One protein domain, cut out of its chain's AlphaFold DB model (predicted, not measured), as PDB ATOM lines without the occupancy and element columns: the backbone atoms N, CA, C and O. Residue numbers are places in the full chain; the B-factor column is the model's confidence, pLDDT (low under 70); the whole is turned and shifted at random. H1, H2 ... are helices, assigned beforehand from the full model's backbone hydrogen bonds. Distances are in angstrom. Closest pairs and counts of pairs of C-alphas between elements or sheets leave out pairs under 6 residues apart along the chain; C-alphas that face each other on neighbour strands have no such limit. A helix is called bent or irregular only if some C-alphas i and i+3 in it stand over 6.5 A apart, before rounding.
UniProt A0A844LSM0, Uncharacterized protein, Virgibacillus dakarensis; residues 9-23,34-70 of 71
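Overview. This is residues 9 to 23 and 34 to 70 of the 71 residues of an uncharacterized protein of Virgibacillus dakarensis (UniProt A0A844LSM0). The picture is a loose, elongated chain of three short helices: H1 and H2 form a narrow V at one end, H3 lies toward the other end, and a long tail turns back from H3 toward the middle. The turn of that tail, residues 58 to 63, sticks out. The printed part has 52 residues with three named helices, in the order H1, H2, H3, and no named strand; the class is all helix. It is loose, with a radius of gyration of the C-alphas of 13.6 A, and spans 40 by 20 by 16 A.

Along the chain. Find C-alpha 9 at (-16.623, 48.766, 38.703); from there H1 runs over residues 9 to 22, 20.1 A long. Past the cut, look for C-alpha 34 at (-10.704, 48.698, 58.685), where H2 begins; it covers residues 34 to 43 and measures 14.2 A. H3, residues 47 to 56, is 15.6 A long and ends with C-alpha 56 at (5.314, 50.783, 27.759). H3 is irregular: C-alphas 52 and 55 are 7.4 A apart.

Arrangement. H1 touches H2 with residues 11 to 15 alone; look at Gln 12 and Trp 42, whose C-alphas are the closest, 5.6 A apart. The two helices run opposite ways at a shallow tilt of 30 degrees. H3 is apart from H1 and from H2. Every O i to N i+4 pair is within hydrogen-bond range in H1 and H2, but 3 of 6 in H3.

Size, cuts and confidence. The C-alphas farthest apart, those of Trp 35 and Lys 60, are 40.9 A apart. Residues 24 to 33 are not printed, and C-alphas 23 and 34 stand 11.0 A apart across this cut, in the link from H1 to H2. The link from H2 to H3 is tight. Residues 57 to 70 hold no named element. The mean pLDDT of the printed part is 89.6, and no printed residue is under 70.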
ATOM      1  N   GLU A   9     -15.518  49.554  38.150       95.75
ATOM      2  CA  GLU A   9     -16.623  48.766  38.703       95.75
ATOM      3  C   GLU A   9     -16.257  47.282  38.851       95.75
ATOM      4  O   GLU A   9     -16.484  46.687  39.903       95.75
ATOM      5  N   ALA A  10     -15.613  46.686  37.840       94.19
ATOM      6  CA  ALA A  10     -15.144  45.304  37.922       94.19
ATOM      7  C   ALA A  10     -14.084  45.129  39.025       94.19
ATOM      8  O   ALA A  10     -14.108  44.145  39.761       94.19
ATOM      9  N   TYR A  11     -13.188  46.107  39.183       93.88
ATOM     10  CA  TYR A  11     -12.225  46.130  40.283       93.88
ATOM     11  C   TYR A  11     -12.906  46.264  41.657       93.88
ATOM     12  O   TYR A  11     -12.540  45.562  42.595       93.88
ATOM     13  N   GLN A  12     -13.930  47.108  41.787       94.69
ATOM     14  CA  GLN A  12     -14.695  47.257  43.027       94.69
ATOM     15  C   GLN A  12     -15.369  45.946  43.446       94.69
ATOM     16  O   GLN A  12     -15.282  45.568  44.615       94.69
ATOM     17  N   GLN A  13     -15.983  45.232  42.498       94.44
ATOM     18  CA  GLN A  13     -16.552  43.902  42.743       94.44
ATOM     19  C   GLN A  13     -15.470  42.912  43.187       94.44
ATOM     20  O   GLN A  13     -15.627  42.233  44.197       94.44
ATOM     21  N   PHE A  14     -14.321  42.906  42.504       92.00
ATOM     22  CA  PHE A  14     -13.181  42.076  42.884       92.00
ATOM     23  C   PHE A  14     -12.711  42.340  44.323       92.00
ATOM     24  O   PHE A  14     -12.480  41.390  45.070       92.00
ATOM     25  N   VAL A  15     -12.595  43.604  44.743       91.56
ATOM     26  CA  VAL A  15     -12.209  43.958  46.120       91.56
ATOM     27  C   VAL A  15     -13.196  43.371  47.129       91.56
ATOM     28  O   VAL A  15     -12.771  42.746  48.103       91.56
ATOM     29  N   MET A  16     -14.501  43.517  46.889       91.00
ATOM     30  CA  MET A  16     -15.533  42.992  47.789       91.00
ATOM     31  C   MET A  16     -15.504  41.462  47.859       91.00
ATOM     32  O   MET A  16     -15.494  40.906  48.959       91.00
ATOM     33  N   ASP A  17     -15.373  40.786  46.717       91.19
ATOM     34  CA  ASP A  17     -15.242  39.328  46.645       91.19
ATOM     35  C   ASP A  17     -14.015  38.828  47.413       91.19
ATOM     36  O   ASP A  17     -14.069  37.813  48.111       91.19
ATOM     37  N   ARG A  18     -12.879  39.532  47.319       89.75
ATOM     38  CA  ARG A  18     -11.655  39.173  48.051       89.75
ATOM     39  C   ARG A  18     -11.806  39.365  49.551       89.75
ATOM     40  O   ARG A  18     -11.390  38.480  50.302       89.75
ATOM     41  N   LEU A  19     -12.419  40.465  49.980       89.19
ATOM     42  CA  LEU A  19     -12.716  40.714  51.392       89.19
ATOM     43  C   LEU A  19     -13.658  39.637  51.954       89.19
ATOM     44  O   LEU A  19     -13.384  39.074  53.018       89.19
ATOM     45  N   GLN A  20     -14.708  39.277  51.212       88.00
ATOM     46  CA  GLN A  20     -15.653  38.224  51.595       88.00
ATOM     47  C   GLN A  20     -15.028  36.817  51.589       88.00
ATOM     48  O   GLN A  20     -15.376  35.955  52.395       88.00
ATOM     49  N   LYS A  21     -14.101  36.546  50.669       88.06
ATOM     50  CA  LYS A  21     -13.479  35.224  50.563       88.06
ATOM     51  C   LYS A  21     -12.428  34.979  51.639       88.06
ATOM     52  O   LYS A  21     -12.331  33.864  52.143       88.06
ATOM     53  N   HIS A  22     -11.612  35.987  51.945       87.19
ATOM     54  CA  HIS A  22     -10.364  35.777  52.687       87.19
ATOM     55  C   HIS A  22     -10.366  36.336  54.106       87.19
ATOM     56  O   HIS A  22      -9.663  35.799  54.954       87.19
ATOM     57  N   TYR A  23     -11.145  37.381  54.386       80.25
ATOM     58  CA  TYR A  23     -11.051  38.106  55.662       80.25
ATOM     59  C   TYR A  23     -12.196  37.821  56.629       80.25
ATOM     60  O   TYR A  23     -12.244  38.375  57.720       80.25
ATOM     61  N   ASP A  34     -11.015  49.226  60.023       88.94
ATOM     62  CA  ASP A  34     -10.704  48.698  58.685       88.94
ATOM     63  C   ASP A  34     -11.212  49.623  57.572       88.94
ATOM     64  O   ASP A  34     -10.614  49.726  56.494       88.94
ATOM     65  N   TRP A  35     -12.305  50.344  57.840       89.19
ATOM     66  CA  TRP A  35     -12.992  51.187  56.862       89.19
ATOM     67  C   TRP A  35     -12.111  52.237  56.184       89.19
ATOM     68  O   TRP A  35     -12.254  52.403  54.968       89.19
ATOM     69  N   PRO A  36     -11.182  52.928  56.875       94.62
ATOM     70  CA  PRO A  36     -10.281  53.870  56.221       94.62
ATOM     71  C   PRO A  36      -9.420  53.230  55.128       94.62
ATOM     72  O   PRO A  36      -9.147  53.872  54.115       94.62
ATOM     73  N   VAL A  37      -8.984  51.981  55.313       92.12
ATOM     74  CA  VAL A  37      -8.158  51.262  54.331       92.12
ATOM     75  C   VAL A  37      -9.031  50.705  53.215       92.12
ATOM     76  O   VAL A  37      -8.727  50.923  52.044       92.12
ATOM     77  N   ILE A  38     -10.150  50.062  53.559       91.25
ATOM     78  CA  ILE A  38     -11.077  49.465  52.587       91.25
ATOM     79  C   ILE A  38     -11.646  50.525  51.651       91.25
ATOM     80  O   ILE A  38     -11.637  50.340  50.439       91.25
ATOM     81  N   THR A  39     -12.066  51.668  52.192       92.81
ATOM     82  CA  THR A  39     -12.610  52.770  51.388       92.81
ATOM     83  C   THR A  39     -11.564  53.308  50.417       92.81
ATOM     84  O   THR A  39     -11.863  53.503  49.243       92.81
ATOM     85  N   LYS A  40     -10.312  53.491  50.863       94.44
ATOM     86  CA  LYS A  40      -9.219  53.905  49.968       94.44
ATOM     87  C   LYS A  40      -8.987  52.877  48.866       94.44
ATOM     88  O   LYS A  40      -8.880  53.259  47.703       94.44
ATOM     89  N   LEU A  41      -8.943  51.590  49.215       92.12
ATOM     90  CA  LEU A  41      -8.735  50.510  48.254       92.12
ATOM     91  C   LEU A  41      -9.866  50.468  47.217       92.12
ATOM     92  O   LEU A  41      -9.588  50.419  46.024       92.12
ATOM     93  N   TRP A  42     -11.121  50.574  47.662       93.38
ATOM     94  CA  TRP A  42     -12.324  50.554  46.825       93.38
ATOM     95  C   TRP A  42     -12.451  51.791  45.924       93.38
ATOM     96  O   TRP A  42     -12.867  51.674  44.775       93.38
ATOM     97  N   MET A  43     -12.041  52.970  46.403       94.69
ATOM     98  CA  MET A  43     -12.023  54.218  45.623       94.69
ATOM     99  C   MET A  43     -10.829  54.332  44.664       94.69
ATOM    100  O   MET A  43     -10.786  55.246  43.838       94.69
ATOM    101  N   THR A  44      -9.834  53.447  44.767       92.94
ATOM    102  CA  THR A  44      -8.631  53.515  43.929       92.94
ATOM    103  C   THR A  44      -8.977  53.145  42.489       92.94
ATOM    104  O   THR A  44      -9.136  51.979  42.137       92.94
ATOM    105  N   ASN A  45      -9.105  54.162  41.639       92.94
ATOM    106  CA  ASN A  45      -9.433  53.988  40.233       92.94
ATOM    107  C   ASN A  45      -8.166  53.940  39.367       92.94
ATOM    108  O   ASN A  45      -7.540  54.965  39.095       92.94
ATOM    109  N   LEU A  46      -7.819  52.739  38.899       89.94
ATOM    110  CA  LEU A  46      -6.625  52.484  38.083       89.94
ATOM    111  C   LEU A  46      -6.898  52.467  36.572       89.94
ATOM    112  O   LEU A  46      -5.957  52.347  35.791       89.94
ATOM    113  N   SER A  47      -8.149  52.659  36.139       87.75
ATOM    114  CA  SER A  47      -8.546  52.573  34.721       87.75
ATOM    115  C   SER A  47      -7.718  53.485  33.804       87.75
ATOM    116  O   SER A  47      -7.272  53.074  32.734       87.75
ATOM    117  N   LYS A  48      -7.437  54.715  34.251       90.19
ATOM    118  CA  LYS A  48      -6.595  55.675  33.521       90.19
ATOM    119  C   LYS A  48      -5.136  55.223  33.423       90.19
ATOM    120  O   LYS A  48      -4.464  55.527  32.439       90.19
ATOM    121  N   ILE A  49      -4.639  54.511  34.434       90.75
ATOM    122  CA  ILE A  49      -3.258  54.021  34.461       90.75
ATOM    123  C   ILE A  49      -3.069  52.934  33.406       90.75
ATOM    124  O   ILE A  49      -2.055  52.953  32.716       90.75
ATOM    125  N   THR A  50      -4.052  52.052  33.206       87.25
ATOM    126  CA  THR A  50      -4.002  51.028  32.151       87.25
ATOM    127  C   THR A  50      -3.760  51.649  30.779       87.25
ATOM    128  O   THR A  50      -2.857  51.226  30.059       87.25
ATOM    129  N   THR A  51      -4.512  52.699  30.439       87.62
ATOM    130  CA  THR A  51      -4.335  53.433  29.177       87.62
ATOM    131  C   THR A  51      -2.985  54.146  29.122       87.62
ATOM    132  O   THR A  51      -2.309  54.119  28.100       87.62
ATOM    133  N   MET A  52      -2.556  54.758  30.229       91.31
ATOM    134  CA  MET A  52      -1.270  55.455  30.300       91.31
ATOM    135  C   MET A  52      -0.074  54.507  30.120       91.31
ATOM    136  O   MET A  52       0.938  54.903  29.543       91.31
ATOM    137  N   LEU A  53      -0.175  53.267  30.607       90.00
ATOM    138  CA  LEU A  53       0.893  52.269  30.541       90.00
ATOM    139  C   LEU A  53       0.935  51.497  29.218       90.00
ATOM    140  O   LEU A  53       1.951  50.875  28.911       90.00
ATOM    141  N   GLU A  54      -0.125  51.564  28.411       86.56
ATOM    142  CA  GLU A  54      -0.242  50.882  27.121       86.56
ATOM    143  C   GLU A  54       1.017  50.955  26.223       86.56
ATOM    144  O   GLU A  54       1.449  49.897  25.752       86.56
ATOM    145  N   PRO A  55       1.664  52.124  26.002       89.88
ATOM    146  CA  PRO A  55       2.848  52.210  25.143       89.88
ATOM    147  C   PRO A  55       4.116  51.587  25.750       89.88
ATOM    148  O   PRO A  55       5.071  51.334  25.016       89.88
ATOM    149  N   PHE A  56       4.144  51.326  27.059       89.12
ATOM    150  CA  PHE A  56       5.314  50.783  27.759       89.12
ATOM    151  C   PHE A  56       5.348  49.251  27.771       89.12
ATOM    152  O   PHE A  56       6.378  48.658  28.099       89.12
ATOM    153  N   TYR A  57       4.252  48.584  27.398       87.75
ATOM    154  CA  TYR A  57       4.227  47.126  27.350       87.75
ATOM    155  C   TYR A  57       5.014  46.577  26.158       87.75
ATOM    156  O   TYR A  57       4.817  46.940  24.996       87.75
ATOM    157  N   GLY A  58       5.894  45.622  26.455       84.94
ATOM    158  CA  GLY A  58       6.717  44.948  25.461       84.94
ATOM    159  C   GLY A  58       5.907  44.138  24.441       84.94
ATOM    160  O   GLY A  58       4.846  43.563  24.712       84.94
ATOM    161  N   LYS A  59       6.449  44.033  23.223       84.06
ATOM    162  CA  LYS A  59       5.932  43.109  22.197       84.06
ATOM    163  C   LYS A  59       6.318  41.654  22.473       84.06
ATOM    164  O   LYS A  59       5.611  40.758  22.027       84.06
ATOM    165  N   LYS A  60       7.419  41.442  23.197       85.81
ATOM    166  CA  LYS A  60       7.967  40.139  23.583       85.81
ATOM    167  C   LYS A  60       7.955  40.025  25.107       85.81
ATOM    168  O   LYS A  60       8.198  41.022  25.780       85.81
ATOM    169  N   GLY A  61       7.701  38.826  25.619       83.31
ATOM    170  CA  GLY A  61       7.639  38.546  27.054       83.31
ATOM    171  C   GLY A  61       6.276  38.006  27.496       83.31
ATOM    172  O   GLY A  61       5.444  37.677  26.646       83.31
ATOM    173  N   PRO A  62       6.058  37.884  28.816       85.19
ATOM    174  CA  PRO A  62       4.799  37.413  29.379       85.19
ATOM    175  C   PRO A  62       3.618  38.304  28.994       85.19
ATOM    176  O   PRO A  62       3.784  39.485  28.677       85.19
ATOM    177  N   ALA A  63       2.411  37.742  29.068       87.12
ATOM    178  CA  ALA A  63       1.199  38.515  28.856       87.12
ATOM    179  C   ALA A  63       1.140  39.689  29.860       87.12
ATOM    180  O   ALA A  63       1.307  39.474  31.066       87.12
ATOM    181  N   PRO A  64       0.926  40.925  29.382       87.44
ATOM    182  CA  PRO A  64       0.825  42.098  30.239       87.44
ATOM    183  C   PRO A  64      -0.392  41.986  31.160       87.44
ATOM    184  O   PRO A  64      -1.465  41.558  30.734       87.44
ATOM    185  N   ARG A  65      -0.222  42.391  32.418       87.19
ATOM    186  CA  ARG A  65      -1.305  42.451  33.403       87.19
ATOM    187  C   ARG A  65      -1.777  43.885  33.568       87.19
ATOM    188  O   ARG A  65      -0.963  44.807  33.558       87.19
ATOM    189  N   ASP A  66      -3.084  44.037  33.716       88.38
ATOM    190  CA  ASP A  66      -3.701  45.298  34.098       88.38
ATOM    191  C   ASP A  66      -3.317  45.649  35.548       88.38
ATOM    192  O   ASP A  66      -3.296  44.746  36.392       88.38
ATOM    193  N   PRO A  67      -3.002  46.919  35.861       87.75
ATOM    194  CA  PRO A  67      -2.655  47.339  37.217       87.75
ATOM    195  C   PRO A  67      -3.694  46.950  38.275       87.75
ATOM    196  O   PRO A  67      -3.316  46.552  39.374       87.75
ATOM    197  N   ALA A  68      -4.989  46.993  37.952       89.50
ATOM    198  CA  ALA A  68      -6.054  46.588  38.867       89.50
ATOM    199  C   ALA A  68      -6.054  45.081  39.156       89.50
ATOM    200  O   ALA A  68      -6.588  44.659  40.173       89.50
ATOM    201  N   SER A  69      -5.427  44.270  38.297       85.31
ATOM    202  CA  SER A  69      -5.256  42.823  38.500       85.31
ATOM    203  C   SER A  69      -3.998  42.453  39.299       85.31
ATOM    204  O   SER A  69      -3.735  41.267  39.505       85.31
ATOM    205  N   MET A  70      -3.162  43.430  39.667       83.56
ATOM    206  CA  MET A  70      -1.959  43.216  40.484       83.56
ATOM    207  C   MET A  70      -2.203  43.428  41.983       83.56
ATOM    208  O   MET A  70      -1.327  43.099  42.781       83.56
TER     209      MET A  70